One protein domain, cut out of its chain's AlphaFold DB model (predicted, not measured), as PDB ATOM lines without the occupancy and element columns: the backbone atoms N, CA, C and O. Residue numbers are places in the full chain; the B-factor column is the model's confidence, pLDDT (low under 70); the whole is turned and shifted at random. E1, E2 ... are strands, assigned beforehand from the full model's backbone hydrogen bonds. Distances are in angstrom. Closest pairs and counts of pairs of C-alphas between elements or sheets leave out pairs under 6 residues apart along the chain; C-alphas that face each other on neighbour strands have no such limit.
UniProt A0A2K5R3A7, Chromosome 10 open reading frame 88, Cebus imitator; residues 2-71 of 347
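This is residues 2 to 71 of the 347 residues of the protein "Chromosome 10 open reading frame 88" of Cebus imitator (UniProt A0A2K5R3A7). What shape is this? There is little regular structure: a small antiparallel sheet, E2 - E1 - E5, and a separate antiparallel hairpin, E3 and E4, whose residues 23 to 28 stick out. What is its make-up? The printed part has 70 residues, 23 of them in five strands, E1 to E5 along the chain: all strand, loose, radius of gyration of the C-alphas 15.1 A, spans 49 by 25 by 15 A.

What does the first strand pair with? E1, residues 2 to 5, is antiparallel to E2, residues 8 to 12, in a hairpin, and to E5, residues 47 to 49. N 3 and O 11, 2.9 A, and N 4 and O 47, 2.8 A, are within hydrogen-bond range. And the hairpin of E3, residues 16 to 21, and E4, residues 30 to 34? N 18 and O 32 are within hydrogen-bond range, 3.0 A; both strands are apart from E1, E2 and E5.

Where does E1 begin? C-alpha 2 is at (-36.628, -47.486, -45.600). Where does E5 end? C-alpha 49 is at (-36.437, -42.772, -47.331). Which strands are longer? E3 measures 14.7 A, E4 13.3 A.

How far does it reach? The C-alphas farthest apart, of Glu 26 and Val 71, are 50.3 A apart. Any cut or long link? The printed part has no cut; the link E4 to E5 is long, 12 residues. Where is confidence low? Residues 19 to 28 are under 70.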
ATOM      1  N   GLU A   2     -35.664 -46.577 -44.974       92.88
ATOM      2  CA  GLU A   2     -36.628 -47.486 -45.600       92.88
ATOM      3  C   GLU A   2     -36.321 -47.561 -47.097       92.88
ATOM      4  O   GLU A   2     -35.982 -46.544 -47.711       92.88
ATOM      5  N   VAL A   3     -36.402 -48.755 -47.678       91.88
ATOM      6  CA  VAL A   3     -36.143 -48.995 -49.102       91.88
ATOM      7  C   VAL A   3     -37.436 -49.436 -49.770       91.88
ATOM      8  O   VAL A   3     -38.131 -50.309 -49.251       91.88
ATOM      9  N   TYR A   4     -37.728 -48.845 -50.925       90.81
ATOM     10  CA  TYR A   4     -38.908 -49.130 -51.726       90.81
ATOM     11  C   TYR A   4     -38.536 -49.373 -53.189       90.81
ATOM     12  O   TYR A   4     -37.677 -48.684 -53.753       90.81
ATOM     13  N   PHE A   5     -39.249 -50.291 -53.834       88.56
ATOM     14  CA  PHE A   5     -39.227 -50.465 -55.281       88.56
ATOM     15  C   PHE A   5     -40.581 -50.055 -55.855       88.56
ATOM     16  O   PHE A   5     -41.572 -50.768 -55.718       88.56
ATOM     17  N   GLY A   6     -40.635 -48.889 -56.500       85.19
ATOM     18  CA  GLY A   6     -41.907 -48.292 -56.900       85.19
ATOM     19  C   GLY A   6     -42.754 -47.970 -55.667       85.19
ATOM     20  O   GLY A   6     -42.407 -47.068 -54.905       85.19
ATOM     21  N   LYS A   7     -43.844 -48.720 -55.475       87.00
ATOM     22  CA  LYS A   7     -44.740 -48.606 -54.312       87.00
ATOM     23  C   LYS A   7     -44.489 -49.682 -53.248       87.00
ATOM     24  O   LYS A   7     -44.986 -49.548 -52.134       87.00
ATOM     25  N   ASP A   8     -43.692 -50.702 -53.562       89.88
ATOM     26  CA  ASP A   8     -43.501 -51.854 -52.687       89.88
ATOM     27  C   ASP A   8     -42.435 -51.557 -51.636       89.88
ATOM     28  O   ASP A   8     -41.314 -51.167 -51.968       89.88
ATOM     29  N   TYR A   9     -42.768 -51.765 -50.363       91.81
ATOM     30  CA  TYR A   9     -41.805 -51.698 -49.271       91.81
ATOM     31  C   TYR A   9     -40.909 -52.939 -49.271       91.81
ATOM     32  O   TYR A   9     -41.389 -54.069 -49.247       91.81
ATOM     33  N   CYS A  10     -39.596 -52.726 -49.282       88.62
ATOM     34  CA  CYS A  10     -38.603 -53.799 -49.372       88.62
ATOM     35  C   CYS A  10     -37.919 -54.083 -48.038       88.62
ATOM     36  O   CYS A  10     -37.360 -55.160 -47.849       88.62
ATOM     37  N   GLY A  11     -37.920 -53.116 -47.121       90.25
ATOM     38  CA  GLY A  11     -37.336 -53.297 -45.802       90.25
ATOM     39  C   GLY A  11     -36.786 -52.020 -45.187       90.25
ATOM     40  O   GLY A  11     -36.628 -50.983 -45.836       90.25
ATOM     41  N   THR A  12     -36.443 -52.140 -43.908       91.25
ATOM     42  CA  THR A  12     -35.818 -51.082 -43.121       91.25
ATOM     43  C   THR A  12     -34.416 -51.497 -42.729       91.25
ATOM     44  O   THR A  12     -34.142 -52.638 -42.371       91.25
ATOM     45  N   SER A  13     -33.508 -50.535 -42.782       86.62
ATOM     46  CA  SER A  13     -32.121 -50.718 -42.410       86.62
ATOM     47  C   SER A  13     -31.608 -49.532 -41.599       86.62
ATOM     48  O   SER A  13     -31.845 -48.363 -41.928       86.62
ATOM     49  N   ARG A  14     -30.820 -49.846 -40.567       88.00
ATOM     50  CA  ARG A  14     -30.074 -48.878 -39.757       88.00
ATOM     51  C   ARG A  14     -28.657 -48.694 -40.308       88.00
ATOM     52  O   ARG A  14     -28.010 -49.667 -40.699       88.00
ATOM     53  N   GLY A  15     -28.191 -47.447 -40.370       87.50
ATOM     54  CA  GLY A  15     -26.805 -47.128 -40.721       87.50
ATOM     55  C   GLY A  15     -25.851 -47.437 -39.569       87.50
ATOM     56  O   GLY A  15     -26.227 -47.311 -38.404       87.50
ATOM     57  N   LYS A  16     -24.617 -47.835 -39.890       89.00
ATOM     58  CA  LYS A  16     -23.546 -48.011 -38.903       89.00
ATOM     59  C   LYS A  16     -22.891 -46.655 -38.640       89.00
ATOM     60  O   LYS A  16     -22.606 -45.932 -39.591       89.00
ATOM     61  N   ASN A  17     -22.672 -46.318 -37.372       86.94
ATOM     62  CA  ASN A  17     -21.911 -45.133 -36.987       86.94
ATOM     63  C   ASN A  17     -20.445 -45.302 -37.426       86.94
ATOM     64  O   ASN A  17     -19.874 -46.374 -37.220       86.94
ATOM     65  N   VAL A  18     -19.873 -44.290 -38.082       82.56
ATOM     66  CA  VAL A  18     -18.492 -44.350 -38.601       82.56
ATOM     67  C   VAL A  18     -17.573 -43.370 -37.890       82.56
ATOM     68  O   VAL A  18     -16.407 -43.688 -37.686       82.56
ATOM     69  N   CYS A  19     -18.077 -42.197 -37.517       69.69
ATOM     70  CA  CYS A  19     -17.329 -41.222 -36.739       69.69
ATOM     71  C   CYS A  19     -18.292 -40.199 -36.135       69.69
ATOM     72  O   CYS A  19     -19.335 -39.879 -36.718       69.69
ATOM     73  N   THR A  20     -17.915 -39.659 -34.986       65.56
ATOM     74  CA  THR A  20     -18.451 -38.398 -34.494       65.56
ATOM     75  C   THR A  20     -17.395 -37.341 -34.738       65.56
ATOM     76  O   THR A  20     -16.356 -37.373 -34.081       65.56
ATOM     77  N   VAL A  21     -17.639 -36.450 -35.692       63.19
ATOM     78  CA  VAL A  21     -16.752 -35.305 -35.885       63.19
ATOM     79  C   VAL A  21     -17.113 -34.315 -34.783       63.19
ATOM     80  O   VAL A  21     -18.256 -33.861 -34.704       63.19
ATOM     81  N   LEU A  22     -16.172 -34.100 -33.867       55.44
ATOM     82  CA  LEU A  22     -16.195 -32.969 -32.951       55.44
ATOM     83  C   LEU A  22     -15.791 -31.770 -33.800       55.44
ATOM     84  O   LEU A  22     -14.660 -31.710 -34.272       55.44
ATOM     85  N   ASP A  23     -16.751 -30.901 -34.089       54.84
ATOM     86  CA  ASP A  23     -16.406 -29.554 -34.511       54.84
ATOM     87  C   ASP A  23     -16.023 -28.823 -33.221       54.84
ATOM     88  O   ASP A  23     -16.803 -28.826 -32.271       54.84
ATOM     89  N   ASP A  24     -14.805 -28.289 -33.136       53.38
ATOM     90  CA  ASP A  24     -14.249 -27.615 -31.942       53.38
ATOM     91  C   ASP A  24     -14.883 -26.223 -31.703       53.38
ATOM     92  O   ASP A  24     -14.313 -25.347 -31.052       53.38
ATOM     93  N   SER A  25     -16.079 -26.004 -32.246       58.56
ATOM     94  CA  SER A  25     -16.915 -24.837 -32.001       58.56
ATOM     95  C   SER A  25     -18.136 -25.266 -31.184       58.56
ATOM     96  O   SER A  25     -18.496 -26.438 -31.167       58.56
ATOM     97  N   GLU A  26     -18.775 -24.333 -30.483       55.25
ATOM     98  CA  GLU A  26     -19.949 -24.497 -29.600       55.25
ATOM     99  C   GLU A  26     -21.213 -25.083 -30.292       55.25
ATOM    100  O   GLU A  26     -22.347 -24.852 -29.870       55.25
ATOM    101  N   HIS A  27     -21.070 -25.771 -31.422       55.00
ATOM    102  CA  HIS A  27     -22.133 -26.182 -32.324       55.00
ATOM    103  C   HIS A  27     -22.200 -27.706 -32.453       55.00
ATOM    104  O   HIS A  27     -21.223 -28.439 -32.330       55.00
ATOM    105  N   GLU A  28     -23.430 -28.187 -32.622       64.19
ATOM    106  CA  GLU A  28     -23.839 -29.579 -32.461       64.19
ATOM    107  C   GLU A  28     -22.875 -30.625 -33.041       64.19
ATOM    108  O   GLU A  28     -22.565 -30.651 -34.230       64.19
ATOM    109  N   LYS A  29     -22.535 -31.617 -32.211       72.38
ATOM    110  CA  LYS A  29     -21.813 -32.830 -32.613       72.38
ATOM    111  C   LYS A  29     -22.456 -33.476 -33.850       72.38
ATOM    112  O   LYS A  29     -23.583 -33.999 -33.787       72.38
ATOM    113  N   ILE A  30     -21.723 -33.506 -34.965       76.81
ATOM    114  CA  ILE A  30     -22.169 -34.130 -36.215       76.81
ATOM    115  C   ILE A  30     -21.848 -35.624 -36.168       76.81
ATOM    116  O   ILE A  30     -20.707 -36.055 -35.983       76.81
ATOM    117  N   ILE A  31     -22.885 -36.444 -36.341       81.88
ATOM    118  CA  ILE A  31     -22.777 -37.900 -36.290       81.88
ATOM    119  C   ILE A  31     -22.898 -38.463 -37.705       81.88
ATOM    120  O   ILE A  31     -23.934 -38.310 -38.352       81.88
ATOM    121  N   LEU A  32     -21.857 -39.158 -38.170       86.69
ATOM    122  CA  LEU A  32     -21.821 -39.738 -39.508       86.69
ATOM    123  C   LEU A  32     -22.226 -41.213 -39.494       86.69
ATOM    124  O   LEU A  32     -21.679 -42.036 -38.752       86.69
ATOM    125  N   TYR A  33     -23.154 -41.555 -40.387       87.31
ATOM    126  CA  TYR A  33     -23.628 -42.918 -40.596       87.31
ATOM    127  C   TYR A  33     -23.311 -43.394 -42.009       87.31
ATOM    128  O   TYR A  33     -23.446 -42.651 -42.979       87.31
ATOM    129  N   LYS A  34     -22.951 -44.673 -42.136       90.75
ATOM    130  CA  LYS A  34     -22.718 -45.335 -43.422       90.75
ATOM    131  C   LYS A  34     -23.547 -46.601 -43.525       90.75
ATOM    132  O   LYS A  34     -23.658 -47.376 -42.571       90.75
ATOM    133  N   LYS A  35     -24.114 -46.835 -44.705       90.38
ATOM    134  CA  LYS A  35     -24.805 -48.080 -45.032       90.38
ATOM    135  C   LYS A  35     -24.490 -48.506 -46.456       90.38
ATOM    136  O   LYS A  35     -24.415 -47.676 -47.352       90.38
ATOM    137  N   TYR A  36     -24.353 -49.814 -46.629       90.31
ATOM    138  CA  TYR A  36     -24.308 -50.472 -47.925       90.31
ATOM    139  C   TYR A  36     -25.637 -51.184 -48.156       90.31
ATOM    140  O   TYR A  36     -26.117 -51.895 -47.268       90.31
ATOM    141  N   LEU A  37     -26.234 -50.964 -49.324       88.25
ATOM    142  CA  LEU A  37     -27.470 -51.607 -49.752       88.25
ATOM    143  C   LEU A  37     -27.154 -52.456 -50.982       88.25
ATOM    144  O   LEU A  37     -26.616 -51.941 -51.961       88.25
ATOM    145  N   LYS A  38     -27.467 -53.752 -50.914       88.00
ATOM    146  CA  LYS A  38     -27.392 -54.666 -52.055       88.00
ATOM    147  C   LYS A  38     -28.798 -54.789 -52.632       88.00
ATOM    148  O   LYS A  38     -29.697 -55.243 -51.931       88.00
ATOM    149  N   LEU A  39     -28.987 -54.332 -53.866       83.12
ATOM    150  CA  LEU A  39     -30.276 -54.369 -54.554       83.12
ATOM    151  C   LEU A  39     -30.230 -55.487 -55.600       83.12
ATOM    152  O   LEU A  39     -29.670 -55.305 -56.679       83.12
ATOM    153  N   GLU A  40     -30.781 -56.649 -55.258       83.12
ATOM    154  CA  GLU A  40     -30.954 -57.782 -56.171       83.12
ATOM    155  C   GLU A  40     -32.423 -58.230 -56.126       83.12
ATOM    156  O   GLU A  40     -32.935 -58.460 -55.027       83.12
ATOM    157  N   PRO A  41     -33.122 -58.344 -57.274       73.19
ATOM    158  CA  PRO A  41     -32.655 -58.118 -58.651       73.19
ATOM    159  C   PRO A  41     -32.434 -56.631 -58.998       73.19
ATOM    160  O   PRO A  41     -33.017 -55.742 -58.375       73.19
ATOM    161  N   SER A  42     -31.605 -56.355 -60.014       72.19
ATOM    162  CA  SER A  42     -31.365 -54.988 -60.498       72.19
ATOM    163  C   SER A  42     -32.648 -54.400 -61.085       72.19
ATOM    164  O   SER A  42     -33.194 -54.942 -62.046       72.19
ATOM    165  N   ARG A  43     -33.122 -53.284 -60.528       74.38
ATOM    166  CA  ARG A  43     -34.277 -52.538 -61.044       74.38
ATOM    167  C   ARG A  43     -33.845 -51.172 -61.565       74.38
ATOM    168  O   ARG A  43     -32.859 -50.611 -61.097       74.38
ATOM    169  N   HIS A  44     -34.621 -50.630 -62.503       80.56
ATOM    170  CA  HIS A  44     -34.352 -49.332 -63.132       80.56
ATOM    171  C   HIS A  44     -34.420 -48.149 -62.152       80.56
ATOM    172  O   HIS A  44     -33.802 -47.119 -62.401       80.56
ATOM    173  N   ALA A  45     -35.146 -48.291 -61.038       86.25
ATOM    174  CA  ALA A  45     -35.258 -47.268 -60.004       86.25
ATOM    175  C   ALA A  45     -35.520 -47.882 -58.620       86.25
ATOM    176  O   ALA A  45     -36.146 -48.939 -58.494       86.25
ATOM    177  N   CYS A  46     -35.079 -47.186 -57.571       87.81
ATOM    178  CA  CYS A  46     -35.443 -47.465 -56.184       87.81
ATOM    179  C   CYS A  46     -35.624 -46.149 -55.420       87.81
ATOM    180  O   CYS A  46     -34.992 -45.144 -55.745       87.81
ATOM    181  N   LYS A  47     -36.490 -46.155 -54.406       91.69
ATOM    182  CA  LYS A  47     -36.722 -45.011 -53.522       91.69
ATOM    183  C   LYS A  47     -36.192 -45.347 -52.136       91.69
ATOM    184  O   LYS A  47     -36.533 -46.379 -51.567       91.69
ATOM    185  N   ILE A  48     -35.361 -44.465 -51.592       90.94
ATOM    186  CA  ILE A  48     -34.796 -44.609 -50.250       90.94
ATOM    187  C   ILE A  48     -35.306 -43.450 -49.406       90.94
ATOM    188  O   ILE A  48     -35.073 -42.290 -49.737       90.94
ATOM    189  N   LYS A  49     -35.990 -43.763 -48.307       90.88
ATOM    190  CA  LYS A  49     -36.437 -42.772 -47.331       90.88
ATOM    191  C   LYS A  49     -35.479 -42.760 -46.146       90.88
ATOM    192  O   LYS A  49     -35.243 -43.780 -45.485       90.88
ATOM    193  N   LEU A  50     -34.891 -41.598 -45.896       89.00
ATOM    194  CA  LEU A  50     -34.057 -41.364 -44.726       89.00
ATOM    195  C   LEU A  50     -34.962 -40.967 -43.564       89.00
ATOM    196  O   LEU A  50     -35.846 -40.132 -43.713       89.00
ATOM    197  N   LEU A  51     -34.748 -41.613 -42.424       85.69
ATOM    198  CA  LEU A  51     -35.474 -41.334 -41.194       85.69
ATOM    199  C   LEU A  51     -34.475 -40.702 -40.232       85.69
ATOM    200  O   LEU A  51     -33.409 -41.290 -40.010       85.69
ATOM    201  N   SER A  52     -34.793 -39.522 -39.703       78.25
ATOM    202  CA  SER A  52     -34.072 -38.973 -38.557       78.25
ATOM    203  C   SER A  52     -34.393 -39.801 -37.312       78.25
ATOM    204  O   SER A  52     -35.426 -40.467 -37.228       78.25
ATOM    205  N   PHE A  53     -33.460 -39.828 -36.365       71.00
ATOM    206  CA  PHE A  53     -33.644 -40.493 -35.080       71.00
ATOM    207  C   PHE A  53     -33.543 -39.447 -33.970       71.00
ATOM    208  O   PHE A  53     -32.594 -38.660 -33.966       71.00
ATOM    209  N   GLY A  54     -34.490 -39.470 -33.031       71.81
ATOM    210  CA  GLY A  54     -34.561 -38.520 -31.918       71.81
ATOM    211  C   GLY A  54     -35.032 -37.128 -32.344       71.81
ATOM    212  O   GLY A  54     -35.842 -36.994 -33.254       71.81
ATOM    213  N   GLU A  55     -34.500 -36.099 -31.688       70.94
ATOM    214  CA  GLU A  55     -34.927 -34.694 -31.821       70.94
ATOM    215  C   GLU A  55     -34.350 -33.973 -33.054       70.94
ATOM    216  O   GLU A  55     -34.618 -32.794 -33.282       70.94
ATOM    217  N   ARG A  56     -33.550 -34.660 -33.880       75.00
ATOM    218  CA  ARG A  56     -32.917 -34.026 -35.043       75.00
ATOM    219  C   ARG A  56     -33.936 -33.787 -36.155       75.00
ATOM    220  O   ARG A  56     -34.543 -34.727 -36.672       75.00
ATOM    221  N   GLN A  57     -34.061 -32.528 -36.561       73.75
ATOM    222  CA  GLN A  57     -35.048 -32.083 -37.548       73.75
ATOM    223  C   GLN A  57     -34.681 -32.453 -38.992       73.75
ATOM    224  O   GLN A  57     -35.554 -32.519 -39.855       73.75
ATOM    225  N   CYS A  58     -33.404 -32.725 -39.275       75.62
ATOM    226  CA  CYS A  58     -32.930 -32.998 -40.628       75.62
ATOM    227  C   CYS A  58     -31.837 -34.077 -40.673       75.62
ATOM    228  O   CYS A  58     -31.160 -34.377 -39.686       75.62
ATOM    229  N   VAL A  59     -31.678 -34.684 -41.851       83.19
ATOM    230  CA  VAL A  59     -30.604 -35.631 -42.169       83.19
ATOM    231  C   VAL A  59     -29.911 -35.141 -43.431       83.19
ATOM    232  O   VAL A  59     -30.554 -34.983 -44.466       83.19
ATOM    233  N   PHE A  60     -28.598 -34.941 -43.359       85.50
ATOM    234  CA  PHE A  60     -27.789 -34.547 -44.508       85.50
ATOM    235  C   PHE A  60     -27.179 -35.767 -45.203       85.50
ATOM    236  O   PHE A  60     -26.784 -36.743 -44.560       85.50
ATOM    237  N   ILE A  61     -27.076 -35.698 -46.529       89.12
ATOM    238  CA  ILE A  61     -26.441 -36.731 -47.349       89.12
ATOM    239  C   ILE A  61     -25.065 -36.226 -47.764       89.12
ATOM    240  O   ILE A  61     -24.955 -35.316 -48.575       89.12
ATOM    241  N   SER A  62     -24.011 -36.838 -47.225       87.62
ATOM    242  CA  SER A  62     -22.633 -36.481 -47.587       87.62
ATOM    243  C   SER A  62     -22.186 -37.126 -48.903       87.62
ATOM    244  O   SER A  62     -21.561 -36.473 -49.734       87.62
ATOM    245  N   LYS A  63     -22.483 -38.417 -49.112       90.06
ATOM    246  CA  LYS A  63     -22.009 -39.166 -50.284       90.06
ATOM    247  C   LYS A  63     -22.945 -40.316 -50.632       90.06
ATOM    248  O   LYS A  63     -23.288 -41.122 -49.767       90.06
ATOM    249  N   VAL A  64     -23.274 -40.439 -51.917       91.62
ATOM    250  CA  VAL A  64     -23.961 -41.602 -52.496       91.62
ATOM    251  C   VAL A  64     -23.004 -42.279 -53.470       91.62
ATOM    252  O   VAL A  64     -22.409 -41.616 -54.315       91.62
ATOM    253  N   VAL A  65     -22.821 -43.593 -53.338       91.25
ATOM    254  CA  VAL A  65     -21.977 -44.383 -54.246       91.25
ATOM    255  C   VAL A  65     -22.781 -45.560 -54.767       91.25
ATOM    256  O   VAL A  65     -23.269 -46.369 -53.979       91.25
ATOM    257  N   VAL A  66     -22.888 -45.662 -56.089       89.75
ATOM    258  CA  VAL A  66     -23.589 -46.749 -56.774       89.75
ATOM    259  C   VAL A  66     -22.554 -47.634 -57.455       89.75
ATOM    260  O   VAL A  66     -21.738 -47.150 -58.231       89.75
ATOM    261  N   HIS A  67     -22.588 -48.932 -57.155       88.38
ATOM    262  CA  HIS A  67     -21.774 -49.932 -57.840       88.38
ATOM    263  C   HIS A  67     -22.703 -50.821 -58.660       88.38
ATOM    264  O   HIS A  67     -23.607 -51.443 -58.104       88.38
ATOM    265  N   MET A  68     -22.475 -50.881 -59.969       83.88
ATOM    266  CA  MET A  68     -23.202 -51.769 -60.870       83.88
ATOM    267  C   MET A  68     -22.257 -52.870 -61.336       83.88
ATOM    268  O   MET A  68     -21.159 -52.595 -61.814       83.88
ATOM    269  N   ARG A  69     -22.679 -54.126 -61.192       81.81
ATOM    270  CA  ARG A  69     -22.016 -55.264 -61.831       81.81
ATOM    271  C   ARG A  69     -22.818 -55.601 -63.079       81.81
ATOM    272  O   ARG A  69     -23.992 -55.941 -62.961       81.81
ATOM    273  N   SER A  70     -22.190 -55.516 -64.252       74.38
ATOM    274  CA  SER A  70     -22.779 -56.080 -65.465       74.38
ATOM    275  C   SER A  70     -22.861 -57.589 -65.279       74.38
ATOM    276  O   SER A  70     -21.838 -58.259 -65.120       74.38
ATOM    277  N   VAL A  71     -24.078 -58.114 -65.223       71.81
ATOM    278  CA  VAL A  71     -24.291 -59.546 -65.364       71.81
ATOM    279  C   VAL A  71     -24.315 -59.776 -66.864       71.81
ATOM    280  O   VAL A  71     -25.309 -59.470 -67.520       71.81
TER     281      VAL A  71